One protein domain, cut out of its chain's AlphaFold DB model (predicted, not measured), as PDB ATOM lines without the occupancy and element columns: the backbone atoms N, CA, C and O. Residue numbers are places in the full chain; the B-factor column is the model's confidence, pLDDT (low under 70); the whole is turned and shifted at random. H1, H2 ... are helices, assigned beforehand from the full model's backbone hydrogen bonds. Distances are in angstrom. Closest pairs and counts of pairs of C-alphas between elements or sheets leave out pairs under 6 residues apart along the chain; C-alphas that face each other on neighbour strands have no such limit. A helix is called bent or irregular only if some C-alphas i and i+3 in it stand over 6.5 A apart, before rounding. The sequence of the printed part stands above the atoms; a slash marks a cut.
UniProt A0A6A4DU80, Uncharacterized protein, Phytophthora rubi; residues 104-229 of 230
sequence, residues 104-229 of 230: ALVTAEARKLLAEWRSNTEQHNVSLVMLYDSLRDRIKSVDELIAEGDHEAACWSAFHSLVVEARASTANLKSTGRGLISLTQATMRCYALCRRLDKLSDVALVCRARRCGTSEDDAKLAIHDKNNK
ATOM      1  N   ALA A 104     -42.285  10.993  96.999       64.44
ATOM      2  CA  ALA A 104     -43.653  11.501  97.033       64.44
ATOM      3  C   ALA A 104     -43.943  12.422  98.234       64.44
ATOM      4  O   ALA A 104     -44.577  13.464  98.055       64.44
ATOM      5  N   LEU A 105     -43.451  12.083  99.432       66.81
ATOM      6  CA  LEU A 105     -43.579  12.908 100.639       66.81
ATOM      7  C   LEU A 105     -42.792  14.214 100.473       66.81
ATOM      8  O   LEU A 105     -43.313  15.303 100.712       66.81
ATOM      9  N   VAL A 106     -41.566  14.099  99.960       60.00
ATOM     10  CA  VAL A 106     -40.691  15.230  99.622       60.00
ATOM     11  C   VAL A 106     -41.376  16.166  98.618       60.00
ATOM     12  O   VAL A 106     -41.404  17.385  98.799       60.00
ATOM     13  N   THR A 107     -41.994  15.594  97.585       62.47
ATOM     14  CA  THR A 107     -42.694  16.339  96.533       62.47
ATOM     15  C   THR A 107     -43.984  16.982  97.040       62.47
ATOM     16  O   THR A 107     -44.342  18.072  96.591       62.47
ATOM     17  N   ALA A 108     -44.708  16.328  97.951       73.75
ATOM     18  CA  ALA A 108     -45.932  16.852  98.553       73.75
ATOM     19  C   ALA A 108     -45.648  18.020  99.501       73.75
ATOM     20  O   ALA A 108     -46.352  19.027  99.452       73.75
ATOM     21  N   GLU A 109     -44.581  17.936 100.291       71.06
ATOM     22  CA  GLU A 109     -44.201  19.040 101.166       71.06
ATOM     23  C   GLU A 109     -43.754  20.249 100.337       71.06
ATOM     24  O   GLU A 109     -44.256  21.352 100.536       71.06
ATOM     25  N   ALA A 110     -42.938  20.040  99.298       66.25
ATOM     26  CA  ALA A 110     -42.569  21.106  98.367       66.25
ATOM     27  C   ALA A 110     -43.795  21.789  97.716       66.25
ATOM     28  O   ALA A 110     -43.808  23.015  97.598       66.25
ATOM     29  N   ARG A 111     -44.857  21.034  97.363       71.12
ATOM     30  CA  ARG A 111     -46.137  21.597  96.860       71.12
ATOM     31  C   ARG A 111     -46.740  22.585  97.851       71.12
ATOM     32  O   ARG A 111     -47.139  23.678  97.458       71.12
ATOM     33  N   LYS A 112     -46.836  22.180  99.116       76.94
ATOM     34  CA  LYS A 112     -47.477  22.970 100.168       76.94
ATOM     35  C   LYS A 112     -46.711  24.267 100.423       76.94
ATOM     36  O   LYS A 112     -47.324  25.328 100.501       76.94
ATOM     37  N   LEU A 113     -45.380  24.188 100.467       67.25
ATOM     38  CA  LEU A 113     -44.511  25.349 100.675       67.25
ATOM     39  C   LEU A 113     -44.627  26.374  99.534       67.25
ATOM     40  O   LEU A 113     -44.716  27.570  99.806       67.25
ATOM     41  N   LEU A 114     -44.667  25.918  98.276       65.06
ATOM     42  CA  LEU A 114     -44.790  26.795  97.104       65.06
ATOM     43  C   LEU A 114     -46.176  27.443  96.999       65.06
ATOM     44  O   LEU A 114     -46.279  28.630  96.689       65.06
ATOM     45  N   ALA A 115     -47.241  26.697  97.307       70.62
ATOM     46  CA  ALA A 115     -48.604  27.225  97.310       70.62
ATOM     47  C   ALA A 115     -48.799  28.323  98.371       70.62
ATOM     48  O   ALA A 115     -49.410  29.351  98.095       70.62
ATOM     49  N   GLU A 116     -48.233  28.137  99.564       67.50
ATOM     50  CA  GLU A 116     -48.263  29.127 100.646       67.50
ATOM     51  C   GLU A 116     -47.471  30.396 100.292       67.50
ATOM     52  O   GLU A 116     -47.890  31.510 100.606       67.50
ATOM     53  N   TRP A 117     -46.352  30.243  99.578       59.97
ATOM     54  CA  TRP A 117     -45.568  31.366  99.063       59.97
ATOM     55  C   TRP A 117     -46.326  32.190  98.028       59.97
ATOM     56  O   TRP A 117     -46.329  33.419  98.122       59.97
ATOM     57  N   ARG A 118     -47.004  31.517  97.089       61.62
ATOM     58  CA  ARG A 118     -47.779  32.123  95.994       61.62
ATOM     59  C   ARG A 118     -48.904  33.036  96.485       61.62
ATOM     60  O   ARG A 118     -49.214  34.024  95.830       61.62
ATOM     61  N   SER A 119     -49.490  32.730  97.640       60.25
ATOM     62  CA  SER A 119     -50.554  33.539  98.249       60.25
ATOM     63  C   SER A 119     -50.051  34.830  98.912       60.25
ATOM     64  O   SER A 119     -50.846  35.730  99.154       60.25
ATOM     65  N   ASN A 120     -48.746  34.940  99.188       58.88
ATOM     66  CA  ASN A 120     -48.132  36.046  99.937       58.88
ATOM     67  C   ASN A 120     -47.253  36.975  99.068       58.88
ATOM     68  O   ASN A 120     -46.434  37.725  99.605       58.88
ATOM     69  N   THR A 121     -47.328  36.891  97.734       53.53
ATOM     70  CA  THR A 121     -46.270  37.417  96.854       53.53
ATOM     71  C   THR A 121     -46.565  38.769  96.188       53.53
ATOM     72  O   THR A 121     -47.528  38.901  95.445       53.53
ATOM     73  N   GLU A 122     -45.644  39.729  96.341       58.53
ATOM     74  CA  GLU A 122     -45.461  40.880  95.435       58.53
ATOM     75  C   GLU A 122     -44.910  40.432  94.063       58.53
ATOM     76  O   GLU A 122     -44.223  39.411  93.971       58.53
ATOM     77  N   GLN A 123     -45.120  41.228  93.003       54.66
ATOM     78  CA  GLN A 123     -44.755  40.930  91.599       54.66
ATOM     79  C   GLN A 123     -43.340  40.322  91.406       54.66
ATOM     80  O   GLN A 123     -43.137  39.485  90.528       54.66
ATOM     81  N   HIS A 124     -42.365  40.698  92.245       53.03
ATOM     82  CA  HIS A 124     -40.958  40.288  92.145       53.03
ATOM     83  C   HIS A 124     -40.652  38.849  92.593       53.03
ATOM     84  O   HIS A 124     -39.659  38.295  92.122       53.03
ATOM     85  N   ASN A 125     -41.472  38.207  93.441       65.44
ATOM     86  CA  ASN A 125     -41.259  36.780  93.754       65.44
ATOM     87  C   ASN A 125     -42.132  35.838  92.916       65.44
ATOM     88  O   ASN A 125     -41.930  34.629  92.978       65.44
ATOM     89  N   VAL A 126     -43.031  36.360  92.072       70.75
ATOM     90  CA  VAL A 126     -43.808  35.541  91.124       70.75
ATOM     91  C   VAL A 126     -42.873  34.822  90.149       70.75
ATOM     92  O   VAL A 126     -42.997  33.614  89.958       70.75
ATOM     93  N   SER A 127     -41.872  35.523  89.605       77.44
ATOM     94  CA  SER A 127     -40.861  34.922  88.722       77.44
ATOM     95  C   SER A 127     -40.029  33.847  89.426       77.44
ATOM     96  O   SER A 127     -39.716  32.823  88.823       77.44
ATOM     97  N   LEU A 128     -39.705  34.046  90.708       80.12
ATOM     98  CA  LEU A 128     -38.964  33.061  91.497       80.12
ATOM     99  C   LEU A 128     -39.810  31.809  91.761       80.12
ATOM    100  O   LEU A 128     -39.319  30.699  91.596       80.12
ATOM    101  N   VAL A 129     -41.088  31.974  92.111       79.50
ATOM    102  CA  VAL A 129     -42.019  30.850  92.295       79.50
ATOM    103  C   VAL A 129     -42.159  30.045  91.000       79.50
ATOM    104  O   VAL A 129     -42.002  28.828  91.034       79.50
ATOM    105  N   MET A 130     -42.339  30.704  89.848       84.50
ATOM    106  CA  MET A 130     -42.395  30.023  88.544       84.50
ATOM    107  C   MET A 130     -41.107  29.256  88.209       84.50
ATOM    108  O   MET A 130     -41.156  28.171  87.626       84.50
ATOM    109  N   LEU A 131     -39.948  29.803  88.582       86.56
ATOM    110  CA  LEU A 131     -38.660  29.141  88.387       86.56
ATOM    111  C   LEU A 131     -38.567  27.847  89.212       86.56
ATOM    112  O   LEU A 131     -38.134  26.817  88.699       86.56
ATOM    113  N   TYR A 132     -39.004  27.877  90.473       86.44
ATOM    114  CA  TYR A 132     -39.033  26.688  91.330       86.44
ATOM    115  C   TYR A 132     -40.101  25.667  90.903       86.44
ATOM    116  O   TYR A 132     -39.857  24.465  91.016       86.44
ATOM    117  N   ASP A 133     -41.237  26.110  90.357       86.38
ATOM    118  CA  ASP A 133     -42.207  25.216  89.714       86.38
ATOM    119  C   ASP A 133     -41.571  24.494  88.512       86.38
ATOM    120  O   ASP A 133     -41.672  23.274  88.395       86.38
ATOM    121  N   SER A 134     -40.809  25.221  87.687       90.25
ATOM    122  CA  SER A 134     -40.088  24.649  86.539       90.25
ATOM    123  C   SER A 134     -39.024  23.633  86.967       90.25
ATOM    124  O   SER A 134     -38.938  22.546  86.396       90.25
ATOM    125  N   LEU A 135     -38.237  23.949  88.006       91.31
ATOM    126  CA  LEU A 135     -37.267  23.018  88.598       91.31
ATOM    127  C   LEU A 135     -37.953  21.725  89.041       91.31
ATOM    128  O   LEU A 135     -37.451  20.625  88.821       91.31
ATOM    129  N   ARG A 136     -39.117  21.858  89.666       86.38
ATOM    130  CA  ARG A 136     -39.870  20.733  90.193       86.38
ATOM    131  C   ARG A 136     -40.443  19.844  89.100       86.38
ATOM    132  O   ARG A 136     -40.409  18.624  89.246       86.38
ATOM    133  N   ASP A 137     -40.975  20.425  88.033       89.88
ATOM    134  CA  ASP A 137     -41.434  19.645  86.885       89.88
ATOM    135  C   ASP A 137     -40.266  18.917  86.222       89.88
ATOM    136  O   ASP A 137     -40.394  17.741  85.889       89.88
ATOM    137  N   ARG A 138     -39.086  19.543  86.180       90.00
ATOM    138  CA  ARG A 138     -37.876  18.888  85.689       90.00
ATOM    139  C   ARG A 138     -37.450  17.705  86.551       90.00
ATOM    140  O   ARG A 138     -37.151  16.654  86.002       90.00
ATOM    141  N   ILE A 139     -37.489  17.830  87.881       91.19
ATOM    142  CA  ILE A 139     -37.223  16.709  88.803       91.19
ATOM    143  C   ILE A 139     -38.130  15.514  88.491       91.19
ATOM    144  O   ILE A 139     -37.631  14.394  88.443       91.19
ATOM    145  N   LYS A 140     -39.427  15.735  88.236       89.44
ATOM    146  CA  LYS A 140     -40.350  14.645  87.870       89.44
ATOM    147  C   LYS A 140     -39.969  13.999  86.540       89.44
ATOM    148  O   LYS A 140     -39.927  12.783  86.459       89.44
ATOM    149  N   SER A 141     -39.652  14.799  85.521       88.19
ATOM    150  CA  SER A 141     -39.240  14.260  84.221       88.19
ATOM    151  C   SER A 141     -37.965  13.419  84.316       88.19
ATOM    152  O   SER A 141     -37.844  12.414  83.620       88.19
ATOM    153  N   VAL A 142     -37.014  13.806  85.175       87.88
ATOM    154  CA  VAL A 142     -35.809  13.001  85.425       87.88
ATOM    155  C   VAL A 142     -36.143  11.733  86.215       87.88
ATOM    156  O   VAL A 142     -35.638  10.675  85.867       87.88
ATOM    157  N   ASP A 143     -37.015  11.808  87.225       88.12
ATOM    158  CA  ASP A 143     -37.482  10.638  87.987       88.12
ATOM    159  C   ASP A 143     -38.119   9.585  87.070       88.12
ATOM    160  O   ASP A 143     -37.732   8.421  87.110       88.12
ATOM    161  N   GLU A 144     -39.015  10.007  86.174       86.88
ATOM    162  CA  GLU A 144     -39.650   9.147  85.168       86.88
ATOM    163  C   GLU A 144     -38.606   8.528  84.222       86.88
ATOM    164  O   GLU A 144     -38.594   7.315  84.006       86.88
ATOM    165  N   LEU A 145     -37.662   9.333  83.720       83.94
ATOM    166  CA  LEU A 145     -36.588   8.866  82.840       83.94
ATOM    167  C   LEU A 145     -35.671   7.832  83.512       83.94
ATOM    168  O   LEU A 145     -35.194   6.897  82.853       83.94
ATOM    169  N   ILE A 146     -35.371   8.021  84.798       83.50
ATOM    170  CA  ILE A 146     -34.531   7.096  85.555       83.50
ATOM    171  C   ILE A 146     -35.344   5.848  85.944       83.50
ATOM    172  O   ILE A 146     -34.840   4.739  85.817       83.50
ATOM    173  N   ALA A 147     -36.616   5.973  86.318       81.56
ATOM    174  CA  ALA A 147     -37.475   4.831  86.636       81.56
ATOM    175  C   ALA A 147     -37.702   3.887  85.439       81.56
ATOM    176  O   ALA A 147     -37.795   2.675  85.617       81.56
ATOM    177  N   GLU A 148     -37.760   4.422  84.217       78.00
ATOM    178  CA  GLU A 148     -37.908   3.636  82.985       78.00
ATOM    179  C   GLU A 148     -36.639   2.888  82.545       78.00
ATOM    180  O   GLU A 148     -36.699   2.056  81.634       78.00
ATOM    181  N   GLY A 149     -35.476   3.211  83.115       69.38
ATOM    182  CA  GLY A 149     -34.192   2.664  82.688       69.38
ATOM    183  C   GLY A 149     -33.500   1.841  83.767       69.38
ATOM    184  O   GLY A 149     -33.582   2.129  84.955       69.38
ATOM    185  N   ASP A 150     -32.736   0.838  83.340       69.56
ATOM    186  CA  ASP A 150     -31.818   0.117  84.222       69.56
ATOM    187  C   ASP A 150     -30.544   0.954  84.425       69.56
ATOM    188  O   ASP A 150     -29.564   0.830  83.686       69.56
ATOM    189  N   HIS A 151     -30.579   1.933  85.328       73.50
ATOM    190  CA  HIS A 151     -29.445   2.831  85.580       73.50
ATOM    191  C   HIS A 151     -28.583   2.355  86.743       73.50
ATOM    192  O   HIS A 151     -29.057   1.745  87.695       73.50
ATOM    193  N   GLU A 152     -27.296   2.689  86.675       74.31
ATOM    194  CA  GLU A 152     -26.345   2.382  87.737       74.31
ATOM    195  C   GLU A 152     -26.775   3.022  89.068       74.31
ATOM    196  O   GLU A 152     -27.296   4.142  89.093       74.31
ATOM    197  N   ALA A 153     -26.502   2.349  90.189       78.00
ATOM    198  CA  ALA A 153     -26.798   2.856  91.531       78.00
ATOM    199  C   ALA A 153     -26.209   4.261  91.786       78.00
ATOM    200  O   ALA A 153     -26.798   5.065  92.511       78.00
ATOM    201  N   ALA A 154     -25.085   4.590  91.139       81.38
ATOM    202  CA  ALA A 154     -24.479   5.919  91.169       81.38
ATOM    203  C   ALA A 154     -25.392   7.015  90.578       81.38
ATOM    204  O   ALA A 154     -25.436   8.123  91.110       81.38
ATOM    205  N   CYS A 155     -26.162   6.708  89.527       81.56
ATOM    206  CA  CYS A 155     -27.111   7.637  88.904       81.56
ATOM    207  C   CYS A 155     -28.263   7.972  89.860       81.56
ATOM    208  O   CYS A 155     -28.562   9.143  90.092       81.56
ATOM    209  N   TRP A 156     -28.842   6.948  90.496       81.50
ATOM    210  CA  TRP A 156     -29.863   7.126  91.530       81.50
ATOM    211  C   TRP A 156     -29.330   7.899  92.738       81.50
ATOM    212  O   TRP A 156     -29.994   8.810  93.226       81.50
ATOM    213  N   SER A 157     -28.112   7.598  93.196       85.81
ATOM    214  CA  SER A 157     -27.471   8.332  94.293       85.81
ATOM    215  C   SER A 157     -27.289   9.820  93.961       85.81
ATOM    216  O   SER A 157     -27.680  10.686  94.749       85.81
ATOM    217  N   ALA A 158     -26.781  10.129  92.763       87.69
ATOM    218  CA  ALA A 158     -26.629  11.501  92.288       87.69
ATOM    219  C   ALA A 158     -27.983  12.222  92.168       87.69
ATOM    220  O   ALA A 158     -28.110  13.369  92.603       87.69
ATOM    221  N   PHE A 159     -29.010  11.544  91.642       90.06
ATOM    222  CA  PHE A 159     -30.368  12.078  91.563       90.06
ATOM    223  C   PHE A 159     -30.936  12.402  92.948       90.06
ATOM    224  O   PHE A 159     -31.390  13.521  93.187       90.06
ATOM    225  N   HIS A 160     -30.851  11.464  93.892       87.50
ATOM    226  CA  HIS A 160     -31.328  11.673  95.257       87.50
ATOM    227  C   HIS A 160     -30.619  12.846  95.939       87.50
ATOM    228  O   HIS A 160     -31.284  13.667  96.572       87.50
ATOM    229  N   SER A 161     -29.302  12.983  95.758       89.56
ATOM    230  CA  SER A 161     -28.557  14.134  96.277       89.56
ATOM    231  C   SER A 161     -29.099  15.461  95.734       89.56
ATOM    232  O   SER A 161     -29.254  16.414  96.500       89.56
ATOM    233  N   LEU A 162     -29.426  15.532  94.438       90.62
ATOM    234  CA  LEU A 162     -30.003  16.731  93.816       90.62
ATOM    235  C   LEU A 162     -31.405  17.045  94.343       90.62
ATOM    236  O   LEU A 162     -31.725  18.207  94.589       90.62
ATOM    237  N   VAL A 163     -32.238  16.023  94.548       89.38
ATOM    238  CA  VAL A 163     -33.592  16.188  95.094       89.38
ATOM    239  C   VAL A 163     -33.546  16.718  96.529       89.38
ATOM    240  O   VAL A 163     -34.301  17.631  96.873       89.38
ATOM    241  N   VAL A 164     -32.642  16.195  97.363       88.81
ATOM    242  CA  VAL A 164     -32.439  16.680  98.739       88.81
ATOM    243  C   VAL A 164     -31.993  18.144  98.738       88.81
ATOM    244  O   VAL A 164     -32.556  18.961  99.469       88.81
ATOM    245  N   GLU A 165     -31.042  18.506  97.875       88.19
ATOM    246  CA  GLU A 165     -30.553  19.881  97.746       88.19
ATOM    247  C   GLU A 165     -31.652  20.844  97.262       88.19
ATOM    248  O   GLU A 165     -31.840  21.923  97.834       88.19
ATOM    249  N   ALA A 166     -32.451  20.436  96.273       87.62
ATOM    250  CA  ALA A 166     -33.596  21.205  95.793       87.62
ATOM    251  C   ALA A 166     -34.652  21.421  96.887       87.62
ATOM    252  O   ALA A 166     -35.182  22.532  97.030       87.62
ATOM    253  N   ARG A 167     -34.924  20.401  97.712       83.50
ATOM    254  CA  ARG A 167     -35.833  20.521  98.862       83.50
ATOM    255  C   ARG A 167     -35.294  21.522  99.878       83.50
ATOM    256  O   ARG A 167     -36.031  22.420 100.283       83.50
ATOM    257  N   ALA A 168     -34.021  21.401 100.254       85.31
ATOM    258  CA  ALA A 168     -33.377  22.316 101.193       85.31
ATOM    259  C   ALA A 168     -33.416  23.760 100.671       85.31
ATOM    260  O   ALA A 168     -33.780  24.683 101.401       85.31
ATOM    261  N   SER A 169     -33.131  23.962  99.382       82.44
ATOM    262  CA  SER A 169     -33.214  25.281  98.760       82.44
ATOM    263  C   SER A 169     -34.635  25.846  98.758       82.44
ATOM    264  O   SER A 169     -34.787  27.046  98.961       82.44
ATOM    265  N   THR A 170     -35.655  25.011  98.547       80.75
ATOM    266  CA  THR A 170     -37.067  25.430  98.557       80.75
ATOM    267  C   THR A 170     -37.538  25.769  99.971       80.75
ATOM    268  O   THR A 170     -38.221  26.768 100.173       80.75
ATOM    269  N   ALA A 171     -37.140  24.984 100.977       78.62
ATOM    270  CA  ALA A 171     -37.461  25.255 102.378       78.62
ATOM    271  C   ALA A 171     -36.843  26.576 102.854       78.62
ATOM    272  O   ALA A 171     -37.504  27.366 103.529       78.62
ATOM    273  N   ASN A 172     -35.609  26.853 102.424       74.69
ATOM    274  CA  ASN A 172     -34.917  28.096 102.736       74.69
ATOM    275  C   ASN A 172     -35.607  29.328 102.148       74.69
ATOM    276  O   ASN A 172     -35.406  30.410 102.688       74.69
ATOM    277  N   LEU A 173     -36.454  29.214 101.114       71.62
ATOM    278  CA  LEU A 173     -37.197  30.368 100.595       71.62
ATOM    279  C   LEU A 173     -37.991  31.042 101.715       71.62
ATOM    280  O   LEU A 173     -37.846  32.245 101.894       71.62
ATOM    281  N   LYS A 174     -38.694  30.268 102.558       63.69
ATOM    282  CA  LYS A 174     -39.478  30.772 103.704       63.69
ATOM    283  C   LYS A 174     -38.686  31.659 104.664       63.69
ATOM    284  O   LYS A 174     -39.248  32.615 105.188       63.69
ATOM    285  N   SER A 175     -37.418  31.336 104.899       62.81
ATOM    286  CA  SER A 175     -36.531  32.093 105.790       62.81
ATOM    287  C   SER A 175     -35.714  33.157 105.058       62.81
ATOM    288  O   SER A 175     -35.081  33.999 105.697       62.81
ATOM    289  N   THR A 176     -35.719  33.144 103.724       62.72
ATOM    290  CA  THR A 176     -34.923  34.061 102.920       62.72
ATOM    291  C   THR A 176     -35.538  35.460 103.016       62.72
ATOM    292  O   THR A 176     -36.641  35.715 102.534       62.72
ATOM    293  N   GLY A 177     -34.813  36.396 103.636       59.56
ATOM    294  CA  GLY A 177     -35.237  37.794 103.709       59.56
ATOM    295  C   GLY A 177     -35.500  38.390 102.319       59.56
ATOM    296  O   GLY A 177     -34.824  38.036 101.356       59.56
ATOM    297  N   ARG A 178     -36.441  39.339 102.219       67.44
ATOM    298  CA  ARG A 178     -36.882  40.015 100.971       67.44
ATOM    299  C   ARG A 178     -35.811  40.882 100.278       67.44
ATOM    300  O   ARG A 178     -36.129  41.729  99.450       67.44
ATOM    301  N   GLY A 179     -34.542  40.722 100.643       69.56
ATOM    302  CA  GLY A 179     -33.431  41.459 100.060       69.56
ATOM    303  C   GLY A 179     -33.093  40.971  98.652       69.56
ATOM    304  O   GLY A 179     -33.217  39.790  98.333       69.56
ATOM    305  N   LEU A 180     -32.587  41.880  97.822       74.00
ATOM    306  CA  LEU A 180     -32.160  41.571  96.456       74.00
ATOM    307  C   LEU A 180     -31.079  40.478  96.405       74.00
ATOM    308  O   LEU A 180     -31.139  39.590  95.559       74.00
ATOM    309  N   ILE A 181     -30.115  40.514  97.331       77.19
ATOM    310  CA  ILE A 181     -29.011  39.538  97.413       77.19
ATOM    311  C   ILE A 181     -29.564  38.129  97.637       77.19
ATOM    312  O   ILE A 181     -29.265  37.202  96.890       77.19
ATOM    313  N   SER A 182     -30.433  38.013  98.631       79.44
ATOM    314  CA  SER A 182     -31.175  36.814  98.993       79.44
ATOM    315  C   SER A 182     -31.960  36.208  97.822       79.44
ATOM    316  O   SER A 182     -31.824  35.021  97.519       79.44
ATOM    317  N   LEU A 183     -32.743  37.031  97.116       79.25
ATOM    318  CA  LEU A 183     -33.514  36.600  95.944       79.25
ATOM    319  C   LEU A 183     -32.606  36.161  94.792       79.25
ATOM    320  O   LEU A 183     -32.860  35.142  94.146       79.25
ATOM    321  N   THR A 184     -31.519  36.896  94.558       81.50
ATOM    322  CA  THR A 184     -30.533  36.562  93.522       81.50
ATOM    323  C   THR A 184     -29.861  35.229  93.842       81.50
ATOM    324  O   THR A 184     -29.729  34.380  92.967       81.50
ATOM    325  N   GLN A 185     -29.504  34.989  95.105       83.69
ATOM    326  CA  GLN A 185     -28.903  33.733  95.545       83.69
ATOM    327  C   GLN A 185     -29.847  32.543  95.352       83.69
ATOM    328  O   GLN A 185     -29.424  31.511  94.833       83.69
ATOM    329  N   ALA A 186     -31.123  32.678  95.725       84.75
ATOM    330  CA  ALA A 186     -32.130  31.642  95.494       84.75
ATOM    331  C   ALA A 186     -32.314  31.352  93.996       84.75
ATOM    332  O   ALA A 186     -32.301  30.197  93.570       84.75
ATOM    333  N   THR A 187     -32.389  32.406  93.183       86.88
ATOM    334  CA  THR A 187     -32.481  32.305  91.721       86.88
ATOM    335  C   THR A 187     -31.284  31.550  91.135       86.88
ATOM    336  O   THR A 187     -31.463  30.591  90.386       86.88
ATOM    337  N   MET A 188     -30.057  31.929  91.510       88.25
ATOM    338  CA  MET A 188     -28.829  31.282  91.032       88.25
ATOM    339  C   MET A 188     -28.755  29.806  91.440       88.25
ATOM    340  O   MET A 188     -28.398  28.966  90.617       88.25
ATOM    341  N   ARG A 189     -29.146  29.470  92.679       88.00
ATOM    342  CA  ARG A 189     -29.217  28.075  93.149       88.00
ATOM    343  C   ARG A 189     -30.192  27.245  92.325       88.00
ATOM    344  O   ARG A 189     -29.865  26.127  91.940       88.00
ATOM    345  N   CYS A 190     -31.363  27.797  92.024       89.44
ATOM    346  CA  CYS A 190     -32.357  27.112  91.210       89.44
ATOM    347  C   CYS A 190     -31.829  26.818  89.797       89.44
ATOM    348  O   CYS A 190     -31.913  25.678  89.346       89.44
ATOM    349  N   TYR A 191     -31.185  27.787  89.134       90.00
ATOM    350  CA  TYR A 191     -30.547  27.558  87.831       90.00
ATOM    351  C   TYR A 191     -29.429  26.510  87.882       90.00
ATOM    352  O   TYR A 191     -29.328  25.684  86.974       90.00
ATOM    353  N   ALA A 192     -28.611  26.506  88.937       90.19
ATOM    354  CA  ALA A 192     -27.553  25.515  89.113       90.19
ATOM    355  C   ALA A 192     -28.119  24.089  89.258       90.19
ATOM    356  O   ALA A 192     -27.662  23.171  88.575       90.19
ATOM    357  N   LEU A 193     -29.158  23.908  90.082       91.94
ATOM    358  CA  LEU A 193     -29.863  22.629  90.236       91.94
ATOM    359  C   LEU A 193     -30.476  22.159  88.916       91.94
ATOM    360  O   LEU A 193     -30.268  21.023  88.495       91.94
ATOM    361  N   CYS A 194     -31.173  23.067  88.239       90.19
ATOM    362  CA  CYS A 194     -31.728  22.874  86.909       90.19
ATOM    363  C   CYS A 194     -30.673  22.345  85.926       90.19
ATOM    364  O   CYS A 194     -30.915  21.338  85.260       90.19
ATOM    365  N   ARG A 195     -29.495  22.973  85.863       89.38
ATOM    366  CA  ARG A 195     -28.398  22.549  84.983       89.38
ATOM    367  C   ARG A 195     -27.859  21.164  85.347       89.38
ATOM    368  O   ARG A 195     -27.573  20.368  84.458       89.38
ATOM    369  N   ARG A 196     -27.694  20.866  86.638       91.50
ATOM    370  CA  ARG A 196     -27.194  19.559  87.098       91.50
ATOM    371  C   ARG A 196     -28.185  18.431  86.796       91.50
ATOM    372  O   ARG A 196     -27.751  17.344  86.428       91.50
ATOM    373  N   LEU A 197     -29.490  18.700  86.872       92.06
ATOM    374  CA  LEU A 197     -30.533  17.771  86.426       92.06
ATOM    375  C   LEU A 197     -30.479  17.525  84.912       92.06
ATOM    376  O   LEU A 197     -30.611  16.378  84.489       92.06
ATOM    377  N   ASP A 198     -30.231  18.560  84.104       90.12
ATOM    378  CA  ASP A 198     -30.080  18.404  82.649       90.12
ATOM    379  C   ASP A 198     -28.860  17.530  82.323       90.12
ATOM    380  O   ASP A 198     -28.978  16.558  81.580       90.12
ATOM    381  N   LYS A 199     -27.712  17.789  82.969       88.62
ATOM    382  CA  LYS A 199     -26.506  16.951  82.833       88.62
ATOM    383  C   LYS A 199     -26.780  15.491  83.197       88.62
ATOM    384  O   LYS A 199     -26.354  14.591  82.482       88.62
ATOM    385  N   LEU A 200     -27.482  15.251  84.306       88.75
ATOM    386  CA  LEU A 200     -27.831  13.897  84.731       88.75
ATOM    387  C   LEU A 200     -28.760  13.212  83.721       88.75
ATOM    388  O   LEU A 200     -28.571  12.038  83.411       88.75
ATOM    389  N   SER A 201     -29.719  13.957  83.169       87.69
ATOM    390  CA  SER A 201     -30.625  13.470  82.124       87.69
ATOM    391  C   SER A 201     -29.871  13.075  80.859       87.69
ATOM    392  O   SER A 201     -30.130  12.010  80.304       87.69
ATOM    393  N   ASP A 202     -28.909  13.889  80.424       86.81
ATOM    394  CA  ASP A 202     -28.077  13.596  79.256       86.81
ATOM    395  C   ASP A 202     -27.251  12.322  79.470       86.81
ATOM    396  O   ASP A 202     -27.216  11.450  78.601       86.81
ATOM    397  N   VAL A 203     -26.645  12.164  80.652       84.88
ATOM    398  CA  VAL A 203     -25.913  10.942  81.024       84.88
ATOM    399  C   VAL A 203     -26.841   9.726  80.994       84.88
ATOM    400  O   VAL A 203     -26.505   8.709  80.385       84.88
ATOM    401  N   ALA A 204     -28.032   9.834  81.586       81.31
ATOM    402  CA  ALA A 204     -29.026   8.764  81.593       81.31
ATOM    403  C   ALA A 204     -29.471   8.377  80.168       81.31
ATOM    404  O   ALA A 204     -29.579   7.187  79.855       81.31
ATOM    405  N   LEU A 205     -29.669   9.355  79.279       81.62
ATOM    406  CA  LEU A 205     -30.026   9.124  77.875       81.62
ATOM    407  C   LEU A 205     -28.900   8.444  77.092       81.62
ATOM    408  O   LEU A 205     -29.166   7.490  76.361       81.62
ATOM    409  N   VAL A 206     -27.647   8.874  77.265       79.00
ATOM    410  CA  VAL A 206     -26.483   8.244  76.615       79.00
ATOM    411  C   VAL A 206     -26.314   6.799  77.085       79.00
ATOM    412  O   VAL A 206     -26.124   5.899  76.262       79.00
ATOM    413  N   CYS A 207     -26.439   6.545  78.389       73.44
ATOM    414  CA  CYS A 207     -26.386   5.194  78.950       73.44
ATOM    415  C   CYS A 207     -27.524   4.302  78.428       73.44
ATOM    416  O   CYS A 207     -27.319   3.109  78.198       73.44
ATOM    417  N   ARG A 208     -28.725   4.858  78.219       71.94
ATOM    418  CA  ARG A 208     -29.856   4.149  77.596       71.94
ATOM    419  C   ARG A 208     -29.570   3.831  76.122       71.94
ATOM    420  O   ARG A 208     -29.726   2.683  75.720       71.94
ATOM    421  N   ALA A 209     -29.084   4.799  75.344       70.44
ATOM    422  CA  ALA A 209     -28.799   4.627  73.917       70.44
ATOM    423  C   ALA A 209     -27.711   3.575  73.645       70.44
ATOM    424  O   ALA A 209     -27.926   2.647  72.867       70.44
ATOM    425  N   ARG A 210     -26.586   3.637  74.374       66.81
ATOM    426  CA  ARG A 210     -25.502   2.642  74.258       66.81
ATOM    427  C   ARG A 210     -25.977   1.207  74.498       66.81
ATOM    428  O   ARG A 210     -25.430   0.282  73.909       66.81
ATOM    429  N   ARG A 211     -26.995   1.011  75.341       65.12
ATOM    430  CA  ARG A 211     -27.553  -0.314  75.658       65.12
ATOM    431  C   ARG A 211     -28.614  -0.792  74.671       65.12
ATOM    432  O   ARG A 211     -28.709  -1.991  74.444       65.12
ATOM    433  N   CYS A 212     -29.368   0.115  74.053       65.12
ATOM    434  CA  CYS A 212     -30.329  -0.229  72.999       65.12
ATOM    435  C   CYS A 212     -29.681  -0.470  71.623       65.12
ATOM    436  O   CYS A 212     -30.397  -0.771  70.672       65.12
ATOM    437  N   GLY A 213     -28.356  -0.336  71.497       60.75
ATOM    438  CA  GLY A 213     -27.650  -0.493  70.223       60.75
ATOM    439  C   GLY A 213     -27.922   0.637  69.225       60.75
ATOM    440  O   GLY A 213     -27.620   0.489  68.043       60.75
ATOM    441  N   THR A 214     -28.493   1.758  69.674       59.97
ATOM    442  CA  THR A 214     -28.631   2.969  68.861       59.97
ATOM    443  C   THR A 214     -27.267   3.634  68.677       59.97
ATOM    444  O   THR A 214     -26.456   3.667  69.605       59.97
ATOM    445  N   SER A 215     -27.004   4.151  67.470       59.69
ATOM    446  CA  SER A 215     -25.746   4.833  67.150       59.69
ATOM    447  C   SER A 215     -25.494   5.975  68.138       59.69
ATOM    448  O   SER A 215     -26.386   6.775  68.429       59.69
ATOM    449  N   GLU A 216     -24.267   6.072  68.654       56.50
ATOM    450  CA  GLU A 216     -23.857   7.144  69.567       56.50
ATOM    451  C   GLU A 216     -24.017   8.536  68.927       56.50
ATOM    452  O   GLU A 216     -24.235   9.525  69.632       56.50
ATOM    453  N   ASP A 217     -23.989   8.602  67.594       56.84
ATOM    454  CA  ASP A 217     -24.221   9.823  66.825       56.84
ATOM    455  C   ASP A 217     -25.697  10.248  66.839       56.84
ATOM    456  O   ASP A 217     -25.974  11.438  66.969       56.84
ATOM    457  N   ASP A 218     -26.647   9.305  66.843       58.03
ATOM    458  CA  ASP A 218     -28.087   9.605  66.919       58.03
ATOM    459  C   ASP A 218     -28.483  10.123  68.311       58.03
ATOM    460  O   ASP A 218     -29.297  11.039  68.448       58.03
ATOM    461  N   ALA A 219     -27.859   9.588  69.366       60.78
ATOM    462  CA  ALA A 219     -28.062  10.064  70.736       60.78
ATOM    463  C   ALA A 219     -27.492  11.478  70.936       60.78
ATOM    464  O   ALA A 219     -28.133  12.331  71.555       60.78
ATOM    465  N   LYS A 220     -26.311  11.757  70.367       61.31
ATOM    466  CA  LYS A 220     -25.716  13.101  70.359       61.31
ATOM    467  C   LYS A 220     -26.548  14.083  69.533       61.31
ATOM    468  O   LYS A 220     -26.677  15.233  69.950       61.31
ATOM    469  N   LEU A 221     -27.154  13.641  68.429       58.41
ATOM    470  CA  LEU A 221     -28.055  14.454  67.608       58.41
ATOM    471  C   LEU A 221     -29.335  14.830  68.376       58.41
ATOM    472  O   LEU A 221     -29.732  15.991  68.371       58.41
ATOM    473  N   ALA A 222     -29.925  13.891  69.123       60.91
ATOM    474  CA  ALA A 222     -31.106  14.149  69.952       60.91
ATOM    475  C   ALA A 222     -30.829  15.129  71.112       60.91
ATOM    476  O   ALA A 222     -31.682  15.952  71.452       60.91
ATOM    477  N   ILE A 223     -29.633  15.071  71.707       62.41
ATOM    478  CA  ILE A 223     -29.187  16.028  72.734       62.41
ATOM    479  C   ILE A 223     -28.887  17.398  72.100       62.41
ATOM    480  O   ILE A 223     -29.237  18.438  72.658       62.41
ATOM    481  N   HIS A 224     -28.287  17.421  70.906       54.88
ATOM    482  CA  HIS A 224     -28.016  18.647  70.155       54.88
ATOM    483  C   HIS A 224     -29.307  19.385  69.758       54.88
ATOM    484  O   HIS A 224     -29.404  20.594  69.966       54.88
ATOM    485  N   ASP A 225     -30.324  18.673  69.272       51.47
ATOM    486  CA  ASP A 225     -31.617  19.259  68.893       51.47
ATOM    487  C   ASP A 225     -32.422  19.783  70.089       51.47
ATOM    488  O   ASP A 225     -33.142  20.775  69.956       51.47
ATOM    489  N   LYS A 226     -32.277  19.177  71.275       56.84
ATOM    490  CA  LYS A 226     -32.851  19.725  72.517       56.84
ATOM    491  C   LYS A 226     -32.177  21.033  72.931       56.84
ATOM    492  O   LYS A 226     -32.866  21.969  73.327       56.84
ATOM    493  N   ASN A 227     -30.856  21.121  72.793       46.12
ATOM    494  CA  ASN A 227     -30.080  22.299  73.187       46.12
ATOM    495  C   ASN A 227     -30.205  23.487  72.217       46.12
ATOM    496  O   ASN A 227     -29.864  24.603  72.594       46.12
ATOM    497  N   ASN A 228     -30.692  23.267  70.990       40.00
ATOM    498  CA  ASN A 228     -30.850  24.308  69.965       40.00
ATOM    499  C   ASN A 228     -32.295  24.846  69.847       40.00
ATOM    500  O   ASN A 228     -32.580  25.677  68.987       40.00
ATOM    501  N   LYS A 229     -33.218  24.350  70.686       39.84
ATOM    502  CA  LYS A 229     -34.637  24.754  70.740       39.84
ATOM    503  C   LYS A 229     -34.996  25.633  71.949       39.84
ATOM    504  O   LYS A 229     -36.183  25.890  72.154       39.84
TER     505      LYS A 229
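Overview. This is residues 104 to 229 of the 230 residues of an uncharacterized protein of Phytophthora rubi (UniProt A0A6A4DU80). An elongated up-and-down bundle of four helices, H1 to H4, each running against the one before, has a short fifth helix, H5, folded back along the last part of H4. H4, the longest, packs on H2 and H3, while H1 packs on parts of H2 and H3. The printed part has 126 residues with five named helices, H1 to H5 in chain order, and no named strand; the class is all helix. It is only just compact, close to loose, with a radius of gyration of the C-alphas of 16.6 A and spans of 51 by 32 by 20 A.

Along the chain. Find C-alpha 104 at (-43.653, 11.501, 97.033); from there H1 runs to residue 118. H2, residues 123 to 147, covers 37.2 A and is neither bent nor irregular, but only just: C-alphas 124 and 127 are 6.4 A apart. H3, residues 153 to 173, covers 30.8 A. Find C-alpha 180 at (-32.160, 41.571, 96.456), where H4 begins its 48.0 A to residue 212. H5, residues 216 to 227, ends at C-alpha 227, (-30.080, 22.299, 73.187).

Arrangement. Look for these closest C-alphas. H1, with residues 114 to 118 alone, touches H2 at Leu 114 and Val 129, 6.9 A, a hairpin. H1 touches residues 167 to 171 of H3 at Ala 110 and Arg 167, 6.8 A. H2 and H4 touch at Leu 135 and Cys 194, 5.8 A, the same way. H3 and H4, a hairpin, touch at Ala 166 and Leu 193, 6.8 A. H2 and H3, also a hairpin, only just touch, with 3 pairs of C-alphas within 8 A, the closest Ile 139 and Val 163, 7.3 A. H5 touches residues 202 to 210 of H4 at Ala 209 and Ala 219, 6.3 A, at a shallow tilt of 25 degrees, opposite ways. H1 and H4 are apart. Every O i to N i+4 pair is within hydrogen-bond range in H1, H3 and H5; in H2 19 of 21 are, in H4 28 of 29.

Size, cuts and confidence. The farthest C-alphas, Gly 179 and Gly 213, are 51.8 A apart. The printed part has no cut, and no link is long. Residues 224 to 229 stand free, of which 224 to 227 belong to H5. The mean pLDDT of the printed part is 75.2; look for values under 70 at, among others, residues 116 to 125 and 210 to 229.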